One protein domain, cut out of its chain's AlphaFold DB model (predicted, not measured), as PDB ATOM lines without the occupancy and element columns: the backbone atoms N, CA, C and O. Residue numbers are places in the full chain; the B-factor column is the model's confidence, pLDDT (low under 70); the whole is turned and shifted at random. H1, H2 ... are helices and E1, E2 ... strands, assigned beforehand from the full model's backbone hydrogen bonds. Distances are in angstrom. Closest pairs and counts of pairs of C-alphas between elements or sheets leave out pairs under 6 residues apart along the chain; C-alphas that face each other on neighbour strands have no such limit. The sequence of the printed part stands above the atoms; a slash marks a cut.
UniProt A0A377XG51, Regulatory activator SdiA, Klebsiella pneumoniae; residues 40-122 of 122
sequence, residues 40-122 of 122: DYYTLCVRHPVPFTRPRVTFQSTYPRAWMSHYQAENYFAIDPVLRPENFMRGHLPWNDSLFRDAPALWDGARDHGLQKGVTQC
ATOM      1  N   ASP A  40     149.867 189.360 110.624       91.62
ATOM      2  CA  ASP A  40     150.067 188.531 109.428       91.62
ATOM      3  C   ASP A  40     150.104 187.027 109.741       91.62
ATOM      4  O   ASP A  40     149.723 186.188 108.923       91.62
ATOM      5  N   TYR A  41     150.601 186.670 110.926       92.62
ATOM      6  CA  TYR A  41     150.897 185.292 111.302       92.62
ATOM      7  C   TYR A  41     150.625 185.051 112.784       92.62
ATOM      8  O   TYR A  41     150.816 185.941 113.614       92.62
ATOM      9  N   TYR A  42     150.301 183.807 113.137       93.50
ATOM     10  CA  TYR A  42     150.250 183.359 114.526       93.50
ATOM     11  C   TYR A  42     151.018 182.056 114.723       93.50
ATOM     12  O   TYR A  42     151.255 181.277 113.794       93.50
ATOM     13  N   THR A  43     151.405 181.814 115.971       92.31
ATOM     14  CA  THR A  43     151.933 180.524 116.410       92.31
ATOM     15  C   THR A  43     151.366 180.175 117.774       92.31
ATOM     16  O   THR A  43     151.454 180.957 118.715       92.31
ATOM     17  N   LEU A  44     150.816 178.970 117.879       91.31
ATOM     18  CA  LEU A  44     150.416 178.345 119.127       91.31
ATOM     19  C   LEU A  44     151.455 177.291 119.512       91.31
ATOM     20  O   LEU A  44     151.670 176.312 118.795       91.31
ATOM     21  N   CYS A  45     152.081 177.496 120.666       89.19
ATOM     22  CA  CYS A  45     153.050 176.583 121.259       89.19
ATOM     23  C   CYS A  45     152.451 175.954 122.518       89.19
ATOM     24  O   CYS A  45     152.036 176.663 123.433       89.19
ATOM     25  N   VAL A  46     152.439 174.623 122.585       87.31
ATOM     26  CA  VAL A  46     152.013 173.877 123.771       87.31
ATOM     27  C   VAL A  46     153.163 173.012 124.250       87.31
ATOM     28  O   VAL A  46     153.536 172.028 123.606       87.31
ATOM     29  N   ARG A  47     153.719 173.363 125.409       84.88
ATOM     30  CA  ARG A  47     154.708 172.540 126.105       84.88
ATOM     31  C   ARG A  47     153.990 171.548 127.010       84.88
ATOM     32  O   ARG A  47     153.406 171.924 128.021       84.88
ATOM     33  N   HIS A  48     154.059 170.271 126.656       83.56
ATOM     34  CA  HIS A  48     153.486 169.198 127.458       83.56
ATOM     35  C   HIS A  48     154.339 168.975 128.716       83.56
ATOM     36  O   HIS A  48     155.568 168.902 128.612       83.56
ATOM     37  N   PRO A  49     153.724 168.821 129.905       81.12
ATOM     38  CA  PRO A  49     154.458 168.567 131.148       81.12
ATOM     39  C   PRO A  49     155.116 167.179 131.167       81.12
ATOM     40  O   PRO A  49     156.008 166.920 131.971       81.12
ATOM     41  N   VAL A  50     154.687 166.285 130.272       78.62
ATOM     42  CA  VAL A  50     155.192 164.919 130.135       78.62
ATOM     43  C   VAL A  50     155.621 164.638 128.690       78.62
ATOM     44  O   VAL A  50     154.983 165.130 127.755       78.62
ATOM     45  N   PRO A  51     156.678 163.832 128.470       80.19
ATOM     46  CA  PRO A  51     157.506 163.148 129.469       80.19
ATOM     47  C   PRO A  51     158.543 164.076 130.129       80.19
ATOM     48  O   PRO A  51     159.158 164.906 129.465       80.19
ATOM     49  N   PHE A  52     158.785 163.890 131.433       74.19
ATOM     50  CA  PHE A  52     159.637 164.771 132.252       74.19
ATOM     51  C   PHE A  52     161.090 164.891 131.766       74.19
ATOM     52  O   PHE A  52     161.722 165.924 131.950       74.19
ATOM     53  N   THR A  53     161.626 163.842 131.136       77.62
ATOM     54  CA  THR A  53     163.019 163.804 130.657       77.62
ATOM     55  C   THR A  53     163.201 164.430 129.276       77.62
ATOM     56  O   THR A  53     164.314 164.812 128.924       77.62
ATOM     57  N   ARG A  54     162.127 164.530 128.480       73.12
ATOM     58  CA  ARG A  54     162.117 165.142 127.143       73.12
ATOM     59  C   ARG A  54     160.774 165.835 126.914       73.12
ATOM     60  O   ARG A  54     159.920 165.262 126.232       73.12
ATOM     61  N   PRO A  55     160.573 167.032 127.497       75.12
ATOM     62  CA  PRO A  55     159.331 167.774 127.354       75.12
ATOM     63  C   PRO A  55     158.963 167.883 125.879       75.12
ATOM     64  O   PRO A  55     159.732 168.408 125.073       75.12
ATOM     65  N   ARG A  56     157.807 167.331 125.515       78.69
ATOM     66  CA  ARG A  56     157.306 167.441 124.151       78.69
ATOM     67  C   ARG A  56     156.719 168.824 123.970       78.69
ATOM     68  O   ARG A  56     155.955 169.285 124.814       78.69
ATOM     69  N   VAL A  57     157.046 169.459 122.855       80.06
ATOM     70  CA  VAL A  57     156.441 170.729 122.478       80.06
ATOM     71  C   VAL A  57     155.716 170.534 121.157       80.06
ATOM     72  O   VAL A  57     156.292 170.032 120.193       80.06
ATOM     73  N   THR A  58     154.427 170.855 121.145       84.56
ATOM     74  CA  THR A  58     153.590 170.840 119.946       84.56
ATOM     75  C   THR A  58     153.448 172.266 119.447       84.56
ATOM     76  O   THR A  58     153.148 173.164 120.231       84.56
ATOM     77  N   PHE A  59     153.647 172.457 118.145       85.50
ATOM     78  CA  PHE A  59     153.545 173.754 117.494       85.50
ATOM     79  C   PHE A  59     152.515 173.699 116.379       85.50
ATOM     80  O   PHE A  59     152.544 172.790 115.551       85.50
ATOM     81  N   GLN A  60     151.657 174.709 116.349       88.88
ATOM     82  CA  GLN A  60     150.818 175.035 115.209       88.88
ATOM     83  C   GLN A  60     151.149 176.471 114.813       88.88
ATOM     84  O   GLN A  60     150.916 177.386 115.596       88.88
ATOM     85  N   SER A  61     151.712 176.678 113.628       90.25
ATOM     86  CA  SER A  61     152.149 177.997 113.161       90.25
ATOM     87  C   SER A  61     151.676 178.254 111.742       90.25
ATOM     88  O   SER A  61     151.747 177.348 110.910       90.25
ATOM     89  N   THR A  62     151.313 179.497 111.440       92.06
ATOM     90  CA  THR A  62     151.055 179.956 110.064       92.06
ATOM     91  C   THR A  62     152.256 180.641 109.421       92.06
ATOM     92  O   THR A  62     152.166 181.132 108.300       92.06
ATOM     93  N   TYR A  63     153.412 180.615 110.092       90.81
ATOM     94  CA  TYR A  63     154.659 181.138 109.553       90.81
ATOM     95  C   TYR A  63     155.077 180.492 108.226       90.81
ATOM     96  O   TYR A  63     154.789 179.312 107.982       90.81
ATOM     97  N   PRO A  64     155.849 181.224 107.398       90.06
ATOM     98  CA  PRO A  64     156.437 180.671 106.191       90.06
ATOM     99  C   PRO A  64     157.182 179.367 106.483       90.06
ATOM    100  O   PRO A  64     158.013 179.285 107.390       90.06
ATOM    101  N   ARG A  65     156.934 178.333 105.674       89.06
ATOM    102  CA  ARG A  65     157.563 177.016 105.866       89.06
ATOM    103  C   ARG A  65     159.094 177.085 105.845       89.06
ATOM    104  O   ARG A  65     159.741 176.313 106.549       89.06
ATOM    105  N   ALA A  66     159.660 178.000 105.055       90.19
ATOM    106  CA  ALA A  66     161.099 178.258 105.018       90.19
ATOM    107  C   ALA A  66     161.626 178.697 106.394       90.19
ATOM    108  O   ALA A  66     162.579 178.102 106.893       90.19
ATOM    109  N   TRP A  67     160.926 179.634 107.045       91.88
ATOM    110  CA  TRP A  67     161.255 180.087 108.391       91.88
ATOM    111  C   TRP A  67     161.164 178.950 109.406       91.88
ATOM    112  O   TRP A  67     162.125 178.688 110.120       91.88
ATOM    113  N   MET A  68     160.054 178.207 109.419       90.88
ATOM    114  CA  MET A  68     159.882 177.088 110.353       90.88
ATOM    115  C   MET A  68     160.938 175.993 110.169       90.88
ATOM    116  O   MET A  68     161.401 175.413 111.149       90.88
ATOM    117  N   SER A  69     161.348 175.727 108.926       90.38
ATOM    118  CA  SER A  69     162.404 174.750 108.636       90.38
ATOM    119  C   SER A  69     163.758 175.226 109.159       90.38
ATOM    120  O   SER A  69     164.476 174.449 109.782       90.38
ATOM    121  N   HIS A  70     164.087 176.506 108.957       90.88
ATOM    122  CA  HIS A  70     165.310 177.103 109.487       90.88
ATOM    123  C   HIS A  70     165.306 177.126 111.023       90.88
ATOM    124  O   HIS A  70     166.270 176.700 111.651       90.88
ATOM    125  N   TYR A  71     164.180 177.508 111.629       90.31
ATOM    126  CA  TYR A  71     164.004 177.536 113.077       90.31
ATOM    127  C   TYR A  71     164.243 176.161 113.718       90.31
ATOM    128  O   TYR A  71     164.889 176.051 114.764       90.31
ATOM    129  N   GLN A  72     163.742 175.097 113.085       89.00
ATOM    130  CA  GLN A  72     163.961 173.724 113.539       89.00
ATOM    131  C   GLN A  72     165.401 173.253 113.315       89.00
ATOM    132  O   GLN A  72     165.953 172.594 114.195       89.00
ATOM    133  N   ALA A  73     166.004 173.584 112.170       89.62
ATOM    134  CA  ALA A  73     167.368 173.180 111.830       89.62
ATOM    135  C   ALA A  73     168.406 173.761 112.802       89.62
ATOM    136  O   ALA A  73     169.272 173.030 113.276       89.62
ATOM    137  N   GLU A  74     168.261 175.036 113.163       89.69
ATOM    138  CA  GLU A  74     169.148 175.730 114.108       89.69
ATOM    139  C   GLU A  74     168.782 175.477 115.581       89.69
ATOM    140  O   GLU A  74     169.412 176.006 116.496       89.69
ATOM    141  N   ASN A  75     167.761 174.650 115.836       88.25
ATOM    142  CA  ASN A  75     167.262 174.325 117.172       88.25
ATOM    143  C   ASN A  75     166.972 175.575 118.028       88.25
ATOM    144  O   ASN A  75     167.277 175.619 119.229       88.25
ATOM    145  N   TYR A  76     166.344 176.593 117.429       89.12
ATOM    146  CA  TYR A  76     166.091 177.855 118.124       89.12
ATOM    147  C   TYR A  76     165.180 177.713 119.348       89.12
ATOM    148  O   TYR A  76     165.263 178.542 120.250       89.12
ATOM    149  N   PHE A  77     164.433 176.610 119.478       83.69
ATOM    150  CA  PHE A  77     163.665 176.267 120.683       83.69
ATOM    151  C   PHE A  77     164.471 176.367 121.985       83.69
ATOM    152  O   PHE A  77     163.908 176.665 123.036       83.69
ATOM    153  N   ALA A  78     165.775 176.077 121.940       84.06
ATOM    154  CA  ALA A  78     166.629 176.103 123.124       84.06
ATOM    155  C   ALA A  78     166.987 177.530 123.572       84.06
ATOM    156  O   ALA A  78     167.223 177.771 124.759       84.06
ATOM    157  N   ILE A  79     167.039 178.474 122.632       87.62
ATOM    158  CA  ILE A  79     167.494 179.846 122.881       87.62
ATOM    159  C   ILE A  79     166.365 180.873 122.827       87.62
ATOM    160  O   ILE A  79     166.568 181.993 123.282       87.62
ATOM    161  N   ASP A  80     165.188 180.489 122.328       89.88
ATOM    162  CA  ASP A  80     164.065 181.389 122.108       89.88
ATOM    163  C   ASP A  80     163.607 182.062 123.417       89.88
ATOM    164  O   ASP A  80     163.114 181.384 124.333       89.88
ATOM    165  N   PRO A  81     163.751 183.396 123.534       89.12
ATOM    166  CA  PRO A  81     163.343 184.117 124.726       89.12
ATOM    167  C   PRO A  81     161.817 184.157 124.886       89.12
ATOM    168  O   PRO A  81     161.346 184.319 126.012       89.12
ATOM    169  N   VAL A  82     161.033 183.970 123.818       90.75
ATOM    170  CA  VAL A  82     159.564 184.020 123.889       90.75
ATOM    171  C   VAL A  82     158.956 182.762 124.504       90.75
ATOM    172  O   VAL A  82     157.799 182.773 124.911       90.75
ATOM    173  N   LEU A  83     159.736 181.683 124.607       87.56
ATOM    174  CA  LEU A  83     159.330 180.427 125.241       87.56
ATOM    175  C   LEU A  83     159.720 180.355 126.725       87.56
ATOM    176  O   LEU A  83     159.404 179.368 127.395       87.56
ATOM    177  N   ARG A  84     160.416 181.371 127.252       87.69
ATOM    178  CA  ARG A  84     160.880 181.413 128.644       87.69
ATOM    179  C   ARG A  84     159.831 182.093 129.529       87.69
ATOM    180  O   ARG A  84     159.642 183.300 129.388       87.69
ATOM    181  N   PRO A  85     159.198 181.378 130.482       84.31
ATOM    182  CA  PRO A  85     158.169 181.953 131.356       84.31
ATOM    183  C   PRO A  85     158.654 183.161 132.171       84.31
ATOM    184  O   PRO A  85     157.876 184.054 132.482       84.31
ATOM    185  N   GLU A  86     159.950 183.206 132.480       86.94
ATOM    186  CA  GLU A  86     160.601 184.278 133.248       86.94
ATOM    187  C   GLU A  86     160.516 185.652 132.571       86.94
ATOM    188  O   GLU A  86     160.533 186.674 133.251       86.94
ATOM    189  N   ASN A  87     160.386 185.683 131.241       87.62
ATOM    190  CA  ASN A  87     160.315 186.927 130.482       87.62
ATOM    191  C   ASN A  87     158.910 187.548 130.489       87.62
ATOM    192  O   ASN A  87     158.753 188.713 130.127       87.62
ATOM    193  N   PHE A  88     157.881 186.799 130.890       87.19
ATOM    194  CA  PHE A  88     156.499 187.258 130.812       87.19
ATOM    195  C   PHE A  88     156.140 188.182 131.971       87.19
ATOM    196  O   PHE A  88     156.312 187.862 133.147       87.19
ATOM    197  N   MET A  89     155.517 189.311 131.640       84.12
ATOM    198  CA  MET A  89     154.924 190.213 132.618       84.12
ATOM    199  C   MET A  89     153.411 190.009 132.615       84.12
ATOM    200  O   MET A  89     152.726 190.421 131.684       84.12
ATOM    201  N   ARG A  90     152.876 189.364 133.662       86.19
ATOM    202  CA  ARG A  90     151.434 189.056 133.793       86.19
ATOM    203  C   ARG A  90     150.867 188.276 132.591       86.19
ATOM    204  O   ARG A  90     149.754 188.551 132.155       86.19
ATOM    205  N   GLY A  91     151.647 187.338 132.052       85.12
ATOM    206  CA  GLY A  91     151.246 186.527 130.897       85.12
ATOM    207  C   GLY A  91     151.362 187.239 129.548       85.12
ATOM    208  O   GLY A  91     150.896 186.714 128.547       85.12
ATOM    209  N   HIS A  92     151.991 188.417 129.489       88.81
ATOM    210  CA  HIS A  92     152.187 189.182 128.259       88.81
ATOM    211  C   HIS A  92     153.669 189.493 128.019       88.81
ATOM    212  O   HIS A  92     154.393 189.872 128.946       88.81
ATOM    213  N   LEU A  93     154.112 189.354 126.769       92.06
ATOM    214  CA  LEU A  93     155.493 189.573 126.351       92.06
ATOM    215  C   LEU A  93     155.551 190.253 124.970       92.06
ATOM    216  O   LEU A  93     155.422 189.580 123.946       92.06
ATOM    217  N   PRO A  94     155.754 191.580 124.907       91.31
ATOM    218  CA  PRO A  94     155.952 192.283 123.645       91.31
ATOM    219  C   PRO A  94     157.372 192.059 123.114       91.31
ATOM    220  O   PRO A  94     158.351 192.146 123.861       91.31
ATOM    221  N   TRP A  95     157.497 191.809 121.812       92.50
ATOM    222  CA  TRP A  95     158.790 191.575 121.171       92.50
ATOM    223  C   TRP A  95     159.530 192.898 120.970       92.50
ATOM    224  O   TRP A  95     158.974 193.864 120.447       92.50
ATOM    225  N   ASN A  96     160.791 192.954 121.392       89.50
ATOM    226  CA  ASN A  96     161.652 194.121 121.228       89.50
ATOM    227  C   ASN A  96     163.125 193.697 121.127       89.50
ATOM    228  O   ASN A  96     163.484 192.589 121.517       89.50
ATOM    229  N   ASP A  97     163.994 194.593 120.657       88.75
ATOM    230  CA  ASP A  97     165.419 194.284 120.461       88.75
ATOM    231  C   ASP A  97     166.150 193.919 121.762       88.75
ATOM    232  O   ASP A  97     167.140 193.192 121.741       88.75
ATOM    233  N   SER A  98     165.667 194.391 122.917       89.62
ATOM    234  CA  SER A  98     166.267 194.026 124.207       89.62
ATOM    235  C   SER A  98     165.957 192.585 124.602       89.62
ATOM    236  O   SER A  98     166.815 191.945 125.200       89.62
ATOM    237  N   LEU A  99     164.776 192.066 124.243       89.25
ATOM    238  CA  LEU A  99     164.373 190.681 124.494       89.25
ATOM    239  C   LEU A  99     165.249 189.690 123.718       89.25
ATOM    240  O   LEU A  99     165.626 188.651 124.250       89.25
ATOM    241  N   PHE A 100     165.591 190.031 122.475       91.12
ATOM    242  CA  PHE A 100     166.385 189.180 121.587       91.12
ATOM    243  C   PHE A 100     167.889 189.465 121.627       91.12
ATOM    244  O   PHE A 100     168.637 188.919 120.818       91.12
ATOM    245  N   ARG A 101     168.365 190.274 122.582       90.12
ATOM    246  CA  ARG A 101     169.789 190.627 122.710       90.12
ATOM    247  C   ARG A 101     170.705 189.403 122.759       90.12
ATOM    248  O   ARG A 101     171.770 189.419 122.152       90.12
ATOM    249  N   ASP A 102     170.272 188.357 123.458       87.19
ATOM    250  CA  ASP A 102     171.043 187.122 123.641       87.19
ATOM    251  C   ASP A 102     170.779 186.082 122.533       87.19
ATOM    252  O   ASP A 102     171.387 185.013 122.525       87.19
ATOM    253  N   ALA A 103     169.882 186.385 121.588       90.81
ATOM    254  CA  ALA A 103     169.531 185.537 120.451       90.81
ATOM    255  C   ALA A 103     169.387 186.355 119.143       90.81
ATOM    256  O   ALA A 103     168.342 186.290 118.490       90.81
ATOM    257  N   PRO A 104     170.420 187.118 118.723       90.00
ATOM    258  CA  PRO A 104     170.329 187.982 117.546       90.00
ATOM    259  C   PRO A 104     170.116 187.188 116.252       90.00
ATOM    260  O   PRO A 104     169.311 187.590 115.425       90.00
ATOM    261  N   ALA A 105     170.734 186.007 116.117       90.38
ATOM    262  CA  ALA A 105     170.570 185.146 114.941       90.38
ATOM    263  C   ALA A 105     169.110 184.707 114.713       90.38
ATOM    264  O   ALA A 105     168.634 184.686 113.580       90.38
ATOM    265  N   LEU A 106     168.379 184.416 115.798       91.88
ATOM    266  CA  LEU A 106     166.946 184.124 115.741       91.88
ATOM    267  C   LEU A 106     166.166 185.354 115.260       91.88
ATOM    268  O   LEU A 106     165.269 185.232 114.431       91.88
ATOM    269  N   TRP A 107     166.497 186.533 115.781       92.31
ATOM    270  CA  TRP A 107     165.763 187.760 115.485       92.31
ATOM    271  C   TRP A 107     165.994 188.277 114.067       92.31
ATOM    272  O   TRP A 107     165.037 188.641 113.385       92.31
ATOM    273  N   ASP A 108     167.236 188.240 113.598       91.44
ATOM    274  CA  ASP A 108     167.592 188.617 112.232       91.44
ATOM    275  C   ASP A 108     166.948 187.652 111.227       91.44
ATOM    276  O   ASP A 108     166.264 188.086 110.302       91.44
ATOM    277  N   GLY A 109     167.032 186.341 111.483       90.50
ATOM    278  CA  GLY A 109     166.360 185.344 110.653       90.50
ATOM    279  C   GLY A 109     164.838 185.523 110.620       90.50
ATOM    280  O   GLY A 109     164.226 185.377 109.560       90.50
ATOM    281  N   ALA A 110     164.215 185.879 111.747       90.50
ATOM    282  CA  ALA A 110     162.780 186.138 111.813       90.50
ATOM    283  C   ALA A 110     162.403 187.356 110.948       90.50
ATOM    284  O   ALA A 110     161.450 187.294 110.164       90.50
ATOM    285  N   ARG A 111     163.189 188.435 111.031       90.88
ATOM    286  CA  ARG A 111     163.004 189.668 110.249       90.88
ATOM    287  C   ARG A 111     163.153 189.445 108.750       90.88
ATOM    288  O   ARG A 111     162.316 189.939 107.996       90.88
ATOM    289  N   ASP A 112     164.140 188.658 108.336       91.62
ATOM    290  CA  ASP A 112     164.358 188.298 106.929       91.62
ATOM    291  C   ASP A 112     163.159 187.548 106.328       91.62
ATOM    292  O   ASP A 112     162.893 187.630 105.128       91.62
ATOM    293  N   HIS A 113     162.390 186.855 107.171       88.62
ATOM    294  CA  HIS A 113     161.174 186.137 106.790       88.62
ATOM    295  C   HIS A 113     159.881 186.932 107.051       88.62
ATOM    296  O   HIS A 113     158.787 186.373 106.960       88.62
ATOM    297  N   GLY A 114     159.987 188.231 107.349       88.38
ATOM    298  CA  GLY A 114     158.852 189.146 107.500       88.38
ATOM    299  C   GLY A 114     158.336 189.327 108.930       88.38
ATOM    300  O   GLY A 114     157.434 190.133 109.146       88.38
ATOM    301  N   LEU A 115     158.912 188.653 109.930       90.31
ATOM    302  CA  LEU A 115     158.521 188.793 111.336       90.31
ATOM    303  C   LEU A 115     159.245 189.978 111.976       90.31
ATOM    304  O   LEU A 115     160.290 189.841 112.605       90.31
ATOM    305  N   GLN A 116     158.684 191.172 111.795       89.50
ATOM    306  CA  GLN A 116     159.298 192.413 112.281       89.50
ATOM    307  C   GLN A 116     158.849 192.799 113.692       89.50
ATOM    308  O   GLN A 116     159.607 193.408 114.449       89.50
ATOM    309  N   LYS A 117     157.597 192.486 114.034       90.31
ATOM    310  CA  LYS A 117     156.967 192.792 115.320       90.31
ATOM    311  C   LYS A 117     156.093 191.625 115.741       90.31
ATOM    312  O   LYS A 117     155.576 190.896 114.902       90.31
ATOM    313  N   GLY A 118     155.918 191.475 117.045       91.81
ATOM    314  CA  GLY A 118     155.109 190.403 117.590       91.81
ATOM    315  C   GLY A 118     154.833 190.583 119.068       91.81
ATOM    316  O   GLY A 118     155.375 191.465 119.744       91.81
ATOM    317  N   VAL A 119     153.959 189.722 119.557       93.25
ATOM    318  CA  VAL A 119     153.587 189.639 120.956       93.25
ATOM    319  C   VAL A 119     153.332 188.182 121.295       93.25
ATOM    320  O   VAL A 119     152.712 187.458 120.519       93.25
ATOM    321  N   THR A 120     153.796 187.757 122.464       93.00
ATOM    322  CA  THR A 120     153.506 186.431 123.005       93.00
ATOM    323  C   THR A 120     152.643 186.569 124.246       93.00
ATOM    324  O   THR A 120     152.845 187.472 125.062       93.00
ATOM    325  N   GLN A 121     151.679 185.664 124.392       88.88
ATOM    326  CA  GLN A 121     150.859 185.543 125.591       88.88
ATOM    327  C   GLN A 121     150.936 184.111 126.133       88.88
ATOM    328  O   GLN A 121     151.006 183.171 125.337       88.88
ATOM    329  N   CYS A 122     150.967 183.956 127.461       78.38
ATOM    330  CA  CYS A 122     150.985 182.663 128.152       78.38
ATOM    331  C   CYS A 122     149.963 182.597 129.288       78.38
ATOM    332  O   CYS A 122     149.778 183.629 129.977       78.38
TER     333      CYS A 122
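This is residues 40 to 122 of the 122 residues of the protein "Regulatory activator SdiA" of Klebsiella pneumoniae (UniProt A0A377XG51). Two small antiparallel strand pairs, the E1-E2 hairpin and the shorter E3-E4 pair, lie apart in one loose layer, and two short helices, H1 and H2, lie on one side of it. The helices run nearly antiparallel, with few contacts between them, and a long stretch with no named element, residues 74 to 91, leads from H1 to E3. The 83 printed residues hold two named helices and four named strands in the order E1, E2, H1, E3, H2, E4; the class is mixed, with 34 residues in named elements, under half. The whole is compact and rounded, with a radius of gyration of the C-alphas of 12.7 A and spans of 35 by 29 by 24 A.

E1 is residues 43 to 47, 12.9 A long, beginning at C-alpha 43 (151.933, 180.524, 116.410). E2 is residues 57 to 61, 12.6 A. E3 is residues 92 to 94, 6.7 A, and E4 is residues 119 to 121, 6.8 A, ending at C-alpha 121 (150.859, 185.543, 125.591). H1 is residues 65 to 73, 12.1 A, and H2 is residues 104 to 112, 12.2 A.

E1 and E2 form a hairpin, antiparallel at 172 degrees, with N 44 and O 60 2.8 A apart. E3 and E4 are antiparallel at 168 degrees, with N 93 and O 120 2.8 A apart. E1 and E4 are apart. H1 and H2 only just touch, with 3 pairs of C-alphas within 8 A; the closest, of Trp 67 and Ala 110, are 7.1 A apart. They run opposite ways at a shallow tilt of 13 degrees. In both helices every O i to N i+4 pair is within hydrogen-bond range.

The two C-alphas farthest apart, of Asp 40 and Thr 53, are 35.1 A apart. The printed part has no cut. The link from H1 to E3 is long. No printed residue has pLDDT under 70.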